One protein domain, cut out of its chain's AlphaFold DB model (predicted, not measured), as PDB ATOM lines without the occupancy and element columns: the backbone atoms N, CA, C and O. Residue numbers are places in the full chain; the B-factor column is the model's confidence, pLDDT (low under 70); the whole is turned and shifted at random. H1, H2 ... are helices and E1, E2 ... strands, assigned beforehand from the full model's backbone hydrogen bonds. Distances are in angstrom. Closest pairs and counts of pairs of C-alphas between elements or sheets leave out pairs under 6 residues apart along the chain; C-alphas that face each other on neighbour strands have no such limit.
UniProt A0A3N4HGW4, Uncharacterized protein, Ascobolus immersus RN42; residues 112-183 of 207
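AT A GLANCE: This is residues 112 to 183 of the 207 residues of an uncharacterized protein of Ascobolus immersus RN42 (UniProt A0A3N4HGW4). Two small two-stranded hairpins, E1-E2 and E3-E4, follow one another along one side of the domain, joined by the single short helical turn H1, and three short helices, H2, H3 and H4, sit together in a triangle on the other side. H3 and H4 form a helical hairpin, with H4 over one face of the E3-E4 hairpin, mostly at E3, while the first residue of H2 comes close to H1. The printed part has 72 residues, with four named helices and four named strands in the order E1, E2, H1, E3, E4, H2, H3, H4; each hairpin is an antiparallel sheet of two strands. The class is mixed, helices and strands, with 28 residues in helices and 14 in strands. The whole is compact, with a radius of gyration of the C-alphas of 11.7 A, and rounded in outline, spanning 31 by 28 by 22 A.

HOW THE PARTS SIT: E1, residues 112 to 114, and E2, residues 121 to 123, are antiparallel neighbours and a hairpin, with 133 degrees between their directions; N 113 and O 122 are within hydrogen-bond range at 2.8 A, as are N 122 and O 113 at 2.8 A. H1, residues 124 to 127, follows E2 directly, and the C-alphas of Gln 112 and Arg 124, the closest of E1 and H1, are 6.3 A apart. E3, residues 128 to 131, follows H1 directly and makes a hairpin with E4, residues 136 to 139. These strands are antiparallel at 151 degrees, with N 131 and O 136 at 2.8 A and N 129 and O 138 at 2.9 A, both within hydrogen-bond range. E1 and E2 are apart from E3 and E4. H2, residues 145 to 150, only just touches H1, with 3 pairs of C-alphas within 8 A, the closest being those of Ser 126 and Asp 145 at 5.4 A. H3, residues 153 to 160, is close to H2 but not clearly touching, with the C-alphas of Ile 148 and Arg 156 closest at 6.3 A; they run opposite ways at a tilt of 37 degrees, only just steep. H4, residues 167 to 176, touches H3 in a helical hairpin, with the C-alphas of Leu 160 and Leu 170 closest at 6.8 A; they run opposite ways at a steep tilt of 41 degrees. The closest C-alphas of H4 and E3 are those of Ile 131 and His 172, 7.2 A apart. H2 and H4 are near each other, with 6 pairs of C-alphas within 10 A, whereas H3 is apart from E3 and E4. In H2, H3 and H4 every O i to N i+4 pair is within hydrogen-bond range; H1 is too short for such a pair.

IN THESE COORDINATES: E1 begins at C-alpha 112, at (30.327, -11.455, -34.429), and is 6.8 A long from first to last C-alpha; E2 measures 7.0 A and H1 5.7 A. E3 is 10.3 A long and E4 10.5 A. H2 begins at C-alpha 145, at (38.070, -18.279, -43.900), and is 8.6 A long; H3 is 10.5 A long. H4, the longest helix, is 14.1 A long and ends at C-alpha 176, at (41.980, -18.478, -54.526).

THE WHOLE: The two C-alphas farthest apart are those of Gln 134 and Arg 183, at 34.3 A, and the first and last printed C-alphas are 29.8 A apart. The printed part has no cut. No link is long: E1 to E2 and H3 to H4 are short, and the others are tight. The mean pLDDT of the printed part is 87.7, and residues 181 to 183 are under 70.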
ATOM      1  N   GLN A 112      29.619 -10.192 -34.442       80.81
ATOM      2  CA  GLN A 112      30.327 -11.455 -34.429       80.81
ATOM      3  C   GLN A 112      29.387 -12.537 -34.945       80.81
ATOM      4  O   GLN A 112      28.190 -12.528 -34.658       80.81
ATOM      5  N   LEU A 113      29.935 -13.446 -35.737       82.50
ATOM      6  CA  LEU A 113      29.207 -14.525 -36.383       82.50
ATOM      7  C   LEU A 113      29.869 -15.842 -36.022       82.50
ATOM      8  O   LEU A 113      31.095 -15.927 -35.923       82.50
ATOM      9  N   LEU A 114      29.047 -16.860 -35.800       84.62
ATOM     10  CA  LEU A 114      29.508 -18.165 -35.362       84.62
ATOM     11  C   LEU A 114      29.918 -19.014 -36.565       84.62
ATOM     12  O   LEU A 114      29.103 -19.280 -37.445       84.62
ATOM     13  N   CYS A 115      31.163 -19.481 -36.581       88.06
ATOM     14  CA  CYS A 115      31.605 -20.482 -37.546       88.06
ATOM     15  C   CYS A 115      31.131 -21.876 -37.113       88.06
ATOM     16  O   CYS A 115      31.457 -22.312 -36.014       88.06
ATOM     17  N   ARG A 116      30.435 -22.617 -37.981       86.62
ATOM     18  CA  ARG A 116      29.931 -23.974 -37.689       86.62
ATOM     19  C   ARG A 116      31.024 -25.040 -37.602       86.62
ATOM     20  O   ARG A 116      30.782 -26.107 -37.053       86.62
ATOM     21  N   CYS A 117      32.215 -24.773 -38.141       87.56
ATOM     22  CA  CYS A 117      33.334 -25.717 -38.095       87.56
ATOM     23  C   CYS A 117      34.139 -25.596 -36.797       87.56
ATOM     24  O   CYS A 117      34.263 -26.570 -36.062       87.56
ATOM     25  N   CYS A 118      34.697 -24.419 -36.493       88.69
ATOM     26  CA  CYS A 118      35.487 -24.249 -35.267       88.69
ATOM     27  C   CYS A 118      34.631 -23.925 -34.037       88.69
ATOM     28  O   CYS A 118      35.105 -24.119 -32.917       88.69
ATOM     29  N   LEU A 119      33.397 -23.448 -34.233       87.19
ATOM     30  CA  LEU A 119      32.493 -22.948 -33.190       87.19
ATOM     31  C   LEU A 119      32.991 -21.677 -32.497       87.19
ATOM     32  O   LEU A 119      32.601 -21.388 -31.367       87.19
ATOM     33  N   TRP A 120      33.850 -20.908 -33.173       85.31
ATOM     34  CA  TRP A 120      34.310 -19.607 -32.693       85.31
ATOM     35  C   TRP A 120      33.461 -18.479 -33.265       85.31
ATOM     36  O   TRP A 120      32.996 -18.536 -34.411       85.31
ATOM     37  N   LEU A 121      33.305 -17.432 -32.461       84.75
ATOM     38  CA  LEU A 121      32.730 -16.167 -32.889       84.75
ATOM     39  C   LEU A 121      33.806 -15.328 -33.589       84.75
ATOM     40  O   LEU A 121      34.811 -14.937 -32.999       84.75
ATOM     41  N   HIS A 122      33.587 -15.053 -34.869       86.12
ATOM     42  CA  HIS A 122      34.502 -14.308 -35.724       86.12
ATOM     43  C   HIS A 122      33.877 -12.995 -36.188       86.12
ATOM     44  O   HIS A 122      32.657 -12.856 -36.272       86.12
ATOM     45  N   SER A 123      34.715 -12.026 -36.548       86.56
ATOM     46  CA  SER A 123      34.236 -10.832 -37.242       86.56
ATOM     47  C   SER A 123      33.652 -11.203 -38.608       86.56
ATOM     48  O   SER A 123      34.123 -12.131 -39.272       86.56
ATOM     49  N   ARG A 124      32.684 -10.411 -39.080       85.25
ATOM     50  CA  ARG A 124      32.071 -10.552 -40.411       85.25
ATOM     51  C   ARG A 124      33.081 -10.663 -41.562       85.25
ATOM     52  O   ARG A 124      32.826 -11.374 -42.529       85.25
ATOM     53  N   SER A 125      34.232  -9.993 -41.468       88.94
ATOM     54  CA  SER A 125      35.283 -10.069 -42.493       88.94
ATOM     55  C   SER A 125      35.848 -11.476 -42.677       88.94
ATOM     56  O   SER A 125      36.282 -11.794 -43.776       88.94
ATOM     57  N   SER A 126      35.796 -12.313 -41.639       90.88
ATOM     58  CA  SER A 126      36.283 -13.697 -41.677       90.88
ATOM     59  C   SER A 126      35.383 -14.620 -42.502       90.88
ATOM     60  O   SER A 126      35.729 -15.771 -42.703       90.88
ATOM     61  N   PHE A 127      34.222 -14.152 -42.964       90.62
ATOM     62  CA  PHE A 127      33.288 -14.923 -43.795       90.62
ATOM     63  C   PHE A 127      33.163 -14.342 -45.208       90.62
ATOM     64  O   PHE A 127      32.322 -14.791 -45.980       90.62
ATOM     65  N   ARG A 128      33.941 -13.298 -45.535       91.19
ATOM     66  CA  ARG A 128      33.798 -12.494 -46.756       91.19
ATOM     67  C   ARG A 128      34.824 -12.892 -47.810       91.19
ATOM     68  O   ARG A 128      36.019 -12.903 -47.531       91.19
ATOM     69  N   TYR A 129      34.369 -13.046 -49.047       89.62
ATOM     70  CA  TYR A 129      35.201 -13.309 -50.220       89.62
ATOM     71  C   TYR A 129      34.994 -12.220 -51.273       89.62
ATOM     72  O   TYR A 129      33.901 -11.667 -51.385       89.62
ATOM     73  N   TYR A 130      36.049 -11.867 -52.013       89.19
ATOM     74  CA  TYR A 130      36.034 -10.760 -52.974       89.19
ATOM     75  C   TYR A 130      36.507 -11.203 -54.361       89.19
ATOM     76  O   TYR A 130      37.683 -11.518 -54.570       89.19
ATOM     77  N   ILE A 131      35.596 -11.139 -55.330       87.31
ATOM     78  CA  ILE A 131      35.856 -11.403 -56.742       87.31
ATOM     79  C   ILE A 131      36.309 -10.108 -57.403       87.31
ATOM     80  O   ILE A 131      35.512  -9.316 -57.907       87.31
ATOM     81  N   LYS A 132      37.630  -9.914 -57.453       86.69
ATOM     82  CA  LYS A 132      38.245  -8.716 -58.049       86.69
ATOM     83  C   LYS A 132      37.781  -8.436 -59.484       86.69
ATOM     84  O   LYS A 132      37.659  -7.279 -59.852       86.69
ATOM     85  N   ALA A 133      37.519  -9.475 -60.279       86.81
ATOM     86  CA  ALA A 133      37.104  -9.326 -61.677       86.81
ATOM     87  C   ALA A 133      35.729  -8.651 -61.849       86.81
ATOM     88  O   ALA A 133      35.481  -8.053 -62.887       86.81
ATOM     89  N   GLN A 134      34.857  -8.746 -60.844       85.00
ATOM     90  CA  GLN A 134      33.480  -8.242 -60.892       85.00
ATOM     91  C   GLN A 134      33.241  -7.105 -59.886       85.00
ATOM     92  O   GLN A 134      32.110  -6.662 -59.724       85.00
ATOM     93  N   GLU A 135      34.286  -6.688 -59.155       89.31
ATOM     94  CA  GLU A 135      34.187  -5.810 -57.977       89.31
ATOM     95  C   GLU A 135      33.115  -6.255 -56.965       89.31
ATOM     96  O   GLU A 135      32.563  -5.462 -56.203       89.31
ATOM     97  N   HIS A 136      32.850  -7.558 -56.932       86.50
ATOM     98  CA  HIS A 136      31.771  -8.162 -56.172       86.50
ATOM     99  C   HIS A 136      32.328  -8.851 -54.926       86.50
ATOM    100  O   HIS A 136      33.405  -9.451 -54.964       86.50
ATOM    101  N   PHE A 137      31.605  -8.783 -53.812       87.31
ATOM    102  CA  PHE A 137      31.894  -9.597 -52.637       87.31
ATOM    103  C   PHE A 137      30.674 -10.418 -52.262       87.31
ATOM    104  O   PHE A 137      29.543  -9.950 -52.344       87.31
ATOM    105  N   PHE A 138      30.937 -11.612 -51.763       87.12
ATOM    106  CA  PHE A 138      29.930 -12.532 -51.265       87.12
ATOM    107  C   PHE A 138      30.418 -13.130 -49.941       87.12
ATOM    108  O   PHE A 138      31.537 -12.854 -49.488       87.12
ATOM    109  N   TYR A 139      29.566 -13.899 -49.271       88.06
ATOM    110  CA  TYR A 139      29.876 -14.455 -47.959       88.06
ATOM    111  C   TYR A 139      29.527 -15.933 -47.883       88.06
ATOM    112  O   TYR A 139      28.499 -16.353 -48.405       88.06
ATOM    113  N   VAL A 140      30.335 -16.680 -47.138       89.19
ATOM    114  CA  VAL A 140      30.049 -18.063 -46.742       89.19
ATOM    115  C   VAL A 140      29.805 -18.056 -45.244       89.19
ATOM    116  O   VAL A 140      30.749 -18.066 -44.468       89.19
ATOM    117  N   TRP A 141      28.550 -17.963 -44.812       85.56
ATOM    118  CA  TRP A 141      28.215 -17.668 -43.409       85.56
ATOM    119  C   TRP A 141      28.417 -18.843 -42.464       85.56
ATOM    120  O   TRP A 141      28.613 -18.643 -41.266       85.56
ATOM    121  N   SER A 142      28.390 -20.060 -42.998       84.56
ATOM    122  CA  SER A 142      28.559 -21.276 -42.213       84.56
ATOM    123  C   SER A 142      29.998 -21.485 -41.744       84.56
ATOM    124  O   SER A 142      30.212 -22.126 -40.716       84.56
ATOM    125  N   TYR A 143      30.996 -20.937 -42.445       90.75
ATOM    126  CA  TYR A 143      32.403 -21.270 -42.219       90.75
ATOM    127  C   TYR A 143      33.306 -20.043 -42.324       90.75
ATOM    128  O   TYR A 143      33.282 -19.327 -43.321       90.75
ATOM    129  N   CYS A 144      34.156 -19.831 -41.319       92.88
ATOM    130  CA  CYS A 144      35.185 -18.804 -41.413       92.88
ATOM    131  C   CYS A 144      36.286 -19.203 -42.411       92.88
ATOM    132  O   CYS A 144      36.538 -20.387 -42.658       92.88
ATOM    133  N   ASP A 145      36.973 -18.195 -42.938       92.19
ATOM    134  CA  ASP A 145      38.070 -18.279 -43.900       92.19
ATOM    135  C   ASP A 145      39.155 -19.270 -43.475       92.19
ATOM    136  O   ASP A 145      39.646 -20.061 -44.278       92.19
ATOM    137  N   SER A 146      39.480 -19.277 -42.188       92.19
ATOM    138  CA  SER A 146      40.515 -20.099 -41.586       92.19
ATOM    139  C   SER A 146      40.117 -21.572 -41.595       92.19
ATOM    140  O   SER A 146      40.946 -22.421 -41.909       92.19
ATOM    141  N   CYS A 147      38.843 -21.878 -41.317       93.31
ATOM    142  CA  CYS A 147      38.327 -23.245 -41.398       93.31
ATOM    143  C   CYS A 147      38.269 -23.727 -42.846       93.31
ATOM    144  O   CYS A 147      38.781 -24.800 -43.141       93.31
ATOM    145  N   ILE A 148      37.729 -22.917 -43.763       92.06
ATOM    146  CA  ILE A 148      37.689 -23.252 -45.197       92.06
ATOM    147  C   ILE A 148      39.099 -23.507 -45.746       92.06
ATOM    148  O   ILE A 148      39.315 -24.459 -46.495       92.06
ATOM    149  N   SER A 149      40.072 -22.691 -45.344       90.44
ATOM    150  CA  SER A 149      41.469 -22.826 -45.774       90.44
ATOM    151  C   SER A 149      42.158 -24.074 -45.227       90.44
ATOM    152  O   SER A 149      43.087 -24.573 -45.862       90.44
ATOM    153  N   ALA A 150      41.724 -24.560 -44.061       90.69
ATOM    154  CA  ALA A 150      42.262 -25.758 -43.423       90.69
ATOM    155  C   ALA A 150      41.689 -27.061 -44.004       90.69
ATOM    156  O   ALA A 150      42.325 -28.103 -43.869       90.69
ATOM    157  N   LEU A 151      40.519 -27.011 -44.652       90.00
ATOM    158  CA  LEU A 151      39.959 -28.159 -45.362       90.00
ATOM    159  C   LEU A 151      40.810 -28.507 -46.588       90.00
ATOM    160  O   LEU A 151      41.296 -27.613 -47.300       90.00
ATOM    161  N   ASP A 152      40.935 -29.809 -46.851       92.19
ATOM    162  CA  ASP A 152      41.386 -30.306 -48.147       92.19
ATOM    163  C   ASP A 152      40.405 -29.921 -49.264       92.19
ATOM    164  O   ASP A 152      39.310 -29.406 -49.023       92.19
ATOM    165  N   MET A 153      40.844 -30.096 -50.509       91.56
ATOM    166  CA  MET A 153      40.090 -29.631 -51.671       91.56
ATOM    167  C   MET A 153      38.732 -30.334 -51.806       91.56
ATOM    168  O   MET A 153      37.747 -29.666 -52.114       91.56
ATOM    169  N   GLU A 154      38.669 -31.636 -51.525       93.31
ATOM    170  CA  GLU A 154      37.454 -32.445 -51.664       93.31
ATOM    171  C   GLU A 154      36.418 -32.075 -50.596       93.31
ATOM    172  O   GLU A 154      35.272 -31.754 -50.916       93.31
ATOM    173  N   ALA A 155      36.829 -32.022 -49.328       92.94
ATOM    174  CA  ALA A 155      35.975 -31.609 -48.224       92.94
ATOM    175  C   ALA A 155      35.505 -30.162 -48.402       92.94
ATOM    176  O   ALA A 155      34.336 -29.852 -48.164       92.94
ATOM    177  N   ARG A 156      36.395 -29.267 -48.847       93.56
ATOM    178  CA  ARG A 156      36.051 -27.869 -49.124       93.56
ATOM    179  C   ARG A 156      34.965 -27.769 -50.190       93.56
ATOM    180  O   ARG A 156      33.983 -27.067 -49.973       93.56
ATOM    181  N   GLU A 157      35.123 -28.462 -51.312       94.31
ATOM    182  CA  GLU A 157      34.124 -28.475 -52.382       94.31
ATOM    183  C   GLU A 157      32.789 -29.056 -51.899       94.31
ATOM    184  O   GLU A 157      31.740 -28.451 -52.127       94.31
ATOM    185  N   TYR A 158      32.822 -30.182 -51.178       94.44
ATOM    186  CA  TYR A 158      31.629 -30.823 -50.626       94.44
ATOM    187  C   TYR A 158      30.818 -29.876 -49.732       94.44
ATOM    188  O   TYR A 158      29.606 -29.750 -49.910       94.44
ATOM    189  N   TRP A 159      31.475 -29.191 -48.790       91.44
ATOM    190  CA  TRP A 159      30.797 -28.280 -47.866       91.44
ATOM    191  C   TRP A 159      30.297 -27.013 -48.554       91.44
ATOM    192  O   TRP A 159      29.177 -26.588 -48.289       91.44
ATOM    193  N   LEU A 160      31.081 -26.429 -49.463       92.06
ATOM    194  CA  LEU A 160      30.667 -25.225 -50.189       92.06
ATOM    195  C   LEU A 160      29.496 -25.488 -51.143       92.06
ATOM    196  O   LEU A 160      28.690 -24.592 -51.349       92.06
ATOM    197  N   LYS A 161      29.351 -26.708 -51.671       93.25
ATOM    198  CA  LYS A 161      28.176 -27.115 -52.464       93.25
ATOM    199  C   LYS A 161      26.872 -27.178 -51.663       93.25
ATOM    200  O   LYS A 161      25.804 -27.201 -52.262       93.25
ATOM    201  N   GLN A 162      26.944 -27.245 -50.331       89.69
ATOM    202  CA  GLN A 162      25.759 -27.152 -49.469       89.69
ATOM    203  C   GLN A 162      25.308 -25.702 -49.261       89.69
ATOM    204  O   GLN A 162      24.211 -25.459 -48.759       89.69
ATOM    205  N   GLU A 163      26.156 -24.742 -49.622       87.75
ATOM    206  CA  GLU A 163      25.832 -23.327 -49.598       87.75
ATOM    207  C   GLU A 163      25.186 -22.939 -50.935       87.75
ATOM    208  O   GLU A 163      25.498 -23.500 -51.983       87.75
ATOM    209  N   ASP A 164      24.281 -21.963 -50.911       87.38
ATOM    210  CA  ASP A 164      23.569 -21.466 -52.100       87.38
ATOM    211  C   ASP A 164      24.467 -20.522 -52.931       87.38
ATOM    212  O   ASP A 164      24.125 -19.365 -53.175       87.38
ATOM    213  N   LEU A 165      25.671 -20.992 -53.275       90.00
ATOM    214  CA  LEU A 165      26.676 -20.271 -54.056       90.00
ATOM    215  C   LEU A 165      26.490 -20.529 -55.550       90.00
ATOM    216  O   LEU A 165      26.112 -21.623 -55.972       90.00
ATOM    217  N   THR A 166      26.828 -19.537 -56.366       92.44
ATOM    218  CA  THR A 166      26.959 -19.736 -57.813       92.44
ATOM    219  C   THR A 166      28.216 -20.547 -58.149       92.44
ATOM    220  O   THR A 166      29.194 -20.532 -57.397       92.44
ATOM    221  N   ASP A 167      28.229 -21.219 -59.304       93.69
ATOM    222  CA  ASP A 167      29.400 -21.984 -59.766       93.69
ATOM    223  C   ASP A 167      30.663 -21.105 -59.863       93.69
ATOM    224  O   ASP A 167      31.757 -21.538 -59.492       93.69
ATOM    225  N   ASP A 168      30.513 -19.845 -60.287       91.81
ATOM    226  CA  ASP A 168      31.609 -18.872 -60.367       91.81
ATOM    227  C   ASP A 168      32.168 -18.512 -58.980       91.81
ATOM    228  O   ASP A 168      33.387 -18.426 -58.796       91.81
ATOM    229  N   GLU A 169      31.298 -18.317 -57.984       93.00
ATOM    230  CA  GLU A 169      31.699 -18.056 -56.598       93.00
ATOM    231  C   GLU A 169      32.385 -19.277 -55.983       93.00
ATOM    232  O   GLU A 169      33.453 -19.143 -55.381       93.00
ATOM    233  N   LEU A 170      31.823 -20.471 -56.180       94.25
ATOM    234  CA  LEU A 170      32.407 -21.730 -55.725       94.25
ATOM    235  C   LEU A 170      33.815 -21.916 -56.306       94.25
ATOM    236  O   LEU A 170      34.784 -22.107 -55.561       94.25
ATOM    237  N   GLN A 171      33.952 -21.783 -57.625       94.25
ATOM    238  CA  GLN A 171      35.234 -21.913 -58.309       94.25
ATOM    239  C   GLN A 171      36.228 -20.831 -57.864       94.25
ATOM    240  O   GLN A 171      37.428 -21.098 -57.723       94.25
ATOM    241  N   HIS A 172      35.755 -19.614 -57.586       93.31
ATOM    242  CA  HIS A 172      36.587 -18.551 -57.033       93.31
ATOM    243  C   HIS A 172      37.201 -18.954 -55.685       93.31
ATOM    244  O   HIS A 172      38.412 -18.810 -55.510       93.31
ATOM    245  N   ILE A 173      36.413 -19.497 -54.751       91.81
ATOM    246  CA  ILE A 173      36.917 -19.947 -53.440       91.81
ATOM    247  C   ILE A 173      37.946 -21.069 -53.616       91.81
ATOM    248  O   ILE A 173      39.031 -21.016 -53.025       91.81
ATOM    249  N   LEU A 174      37.624 -22.073 -54.438       93.38
ATOM    250  CA  LEU A 174      38.467 -23.255 -54.637       93.38
ATOM    251  C   LEU A 174      39.827 -22.900 -55.248       93.38
ATOM    252  O   LEU A 174      40.841 -23.486 -54.873       93.38
ATOM    253  N   THR A 175      39.870 -21.903 -56.133       92.62
ATOM    254  CA  THR A 175      41.109 -21.469 -56.800       92.62
ATOM    255  C   THR A 175      41.927 -20.464 -55.992       92.62
ATOM    256  O   THR A 175      43.156 -20.467 -56.078       92.62
ATOM    257  N   LYS A 176      41.285 -19.573 -55.224       87.44
ATOM    258  CA  LYS A 176      41.980 -18.478 -54.526       87.44
ATOM    259  C   LYS A 176      42.554 -18.849 -53.177       87.44
ATOM    260  O   LYS A 176      43.499 -18.187 -52.753       87.44
ATOM    261  N   ILE A 177      41.988 -19.838 -52.499       81.62
ATOM    262  CA  ILE A 177      42.448 -20.220 -51.171       81.62
ATOM    263  C   ILE A 177      43.509 -21.305 -51.337       81.62
ATOM    264  O   ILE A 177      43.147 -22.465 -51.574       81.62
ATOM    265  N   PRO A 178      44.810 -20.968 -51.231       76.00
ATOM    266  CA  PRO A 178      45.850 -21.974 -51.330       76.00
ATOM    267  C   PRO A 178      45.591 -23.023 -50.255       76.00
ATOM    268  O   PRO A 178      45.389 -22.692 -49.085       76.00
ATOM    269  N   TYR A 179      45.563 -24.292 -50.659       72.88
ATOM    270  CA  TYR A 179      45.525 -25.378 -49.698       72.88
ATOM    271  C   TYR A 179      46.771 -25.262 -48.822       72.88
ATOM    272  O   TYR A 179      47.905 -25.407 -49.289       72.88
ATOM    273  N   ARG A 180      46.562 -24.933 -47.547       70.69
ATOM    274  CA  ARG A 180      47.641 -24.896 -46.573       70.69
ATOM    275  C   ARG A 180      47.850 -26.342 -46.163       70.69
ATOM    276  O   ARG A 180      47.267 -26.771 -45.175       70.69
ATOM    277  N   LYS A 181      48.622 -27.085 -46.968       68.00
ATOM    278  CA  LYS A 181      49.026 -28.453 -46.634       68.00
ATOM    279  C   LYS A 181      49.477 -28.407 -45.182       68.00
ATOM    280  O   LYS A 181      50.356 -27.597 -44.851       68.00
ATOM    281  N   SER A 182      48.774 -29.140 -44.310       60.75
ATOM    282  CA  SER A 182      49.209 -29.319 -42.932       60.75
ATOM    283  C   SER A 182      50.692 -29.603 -43.028       60.75
ATOM    284  O   SER A 182      51.094 -30.394 -43.875       60.75
ATOM    285  N   ARG A 183      51.531 -28.871 -42.286       59.03
ATOM    286  CA  ARG A 183      52.919 -29.306 -42.142       59.03
ATOM    287  C   ARG A 183      52.795 -30.684 -41.541       59.03
ATOM    288  O   ARG A 183      52.498 -30.786 -40.348       59.03
TER     289      ARG A 183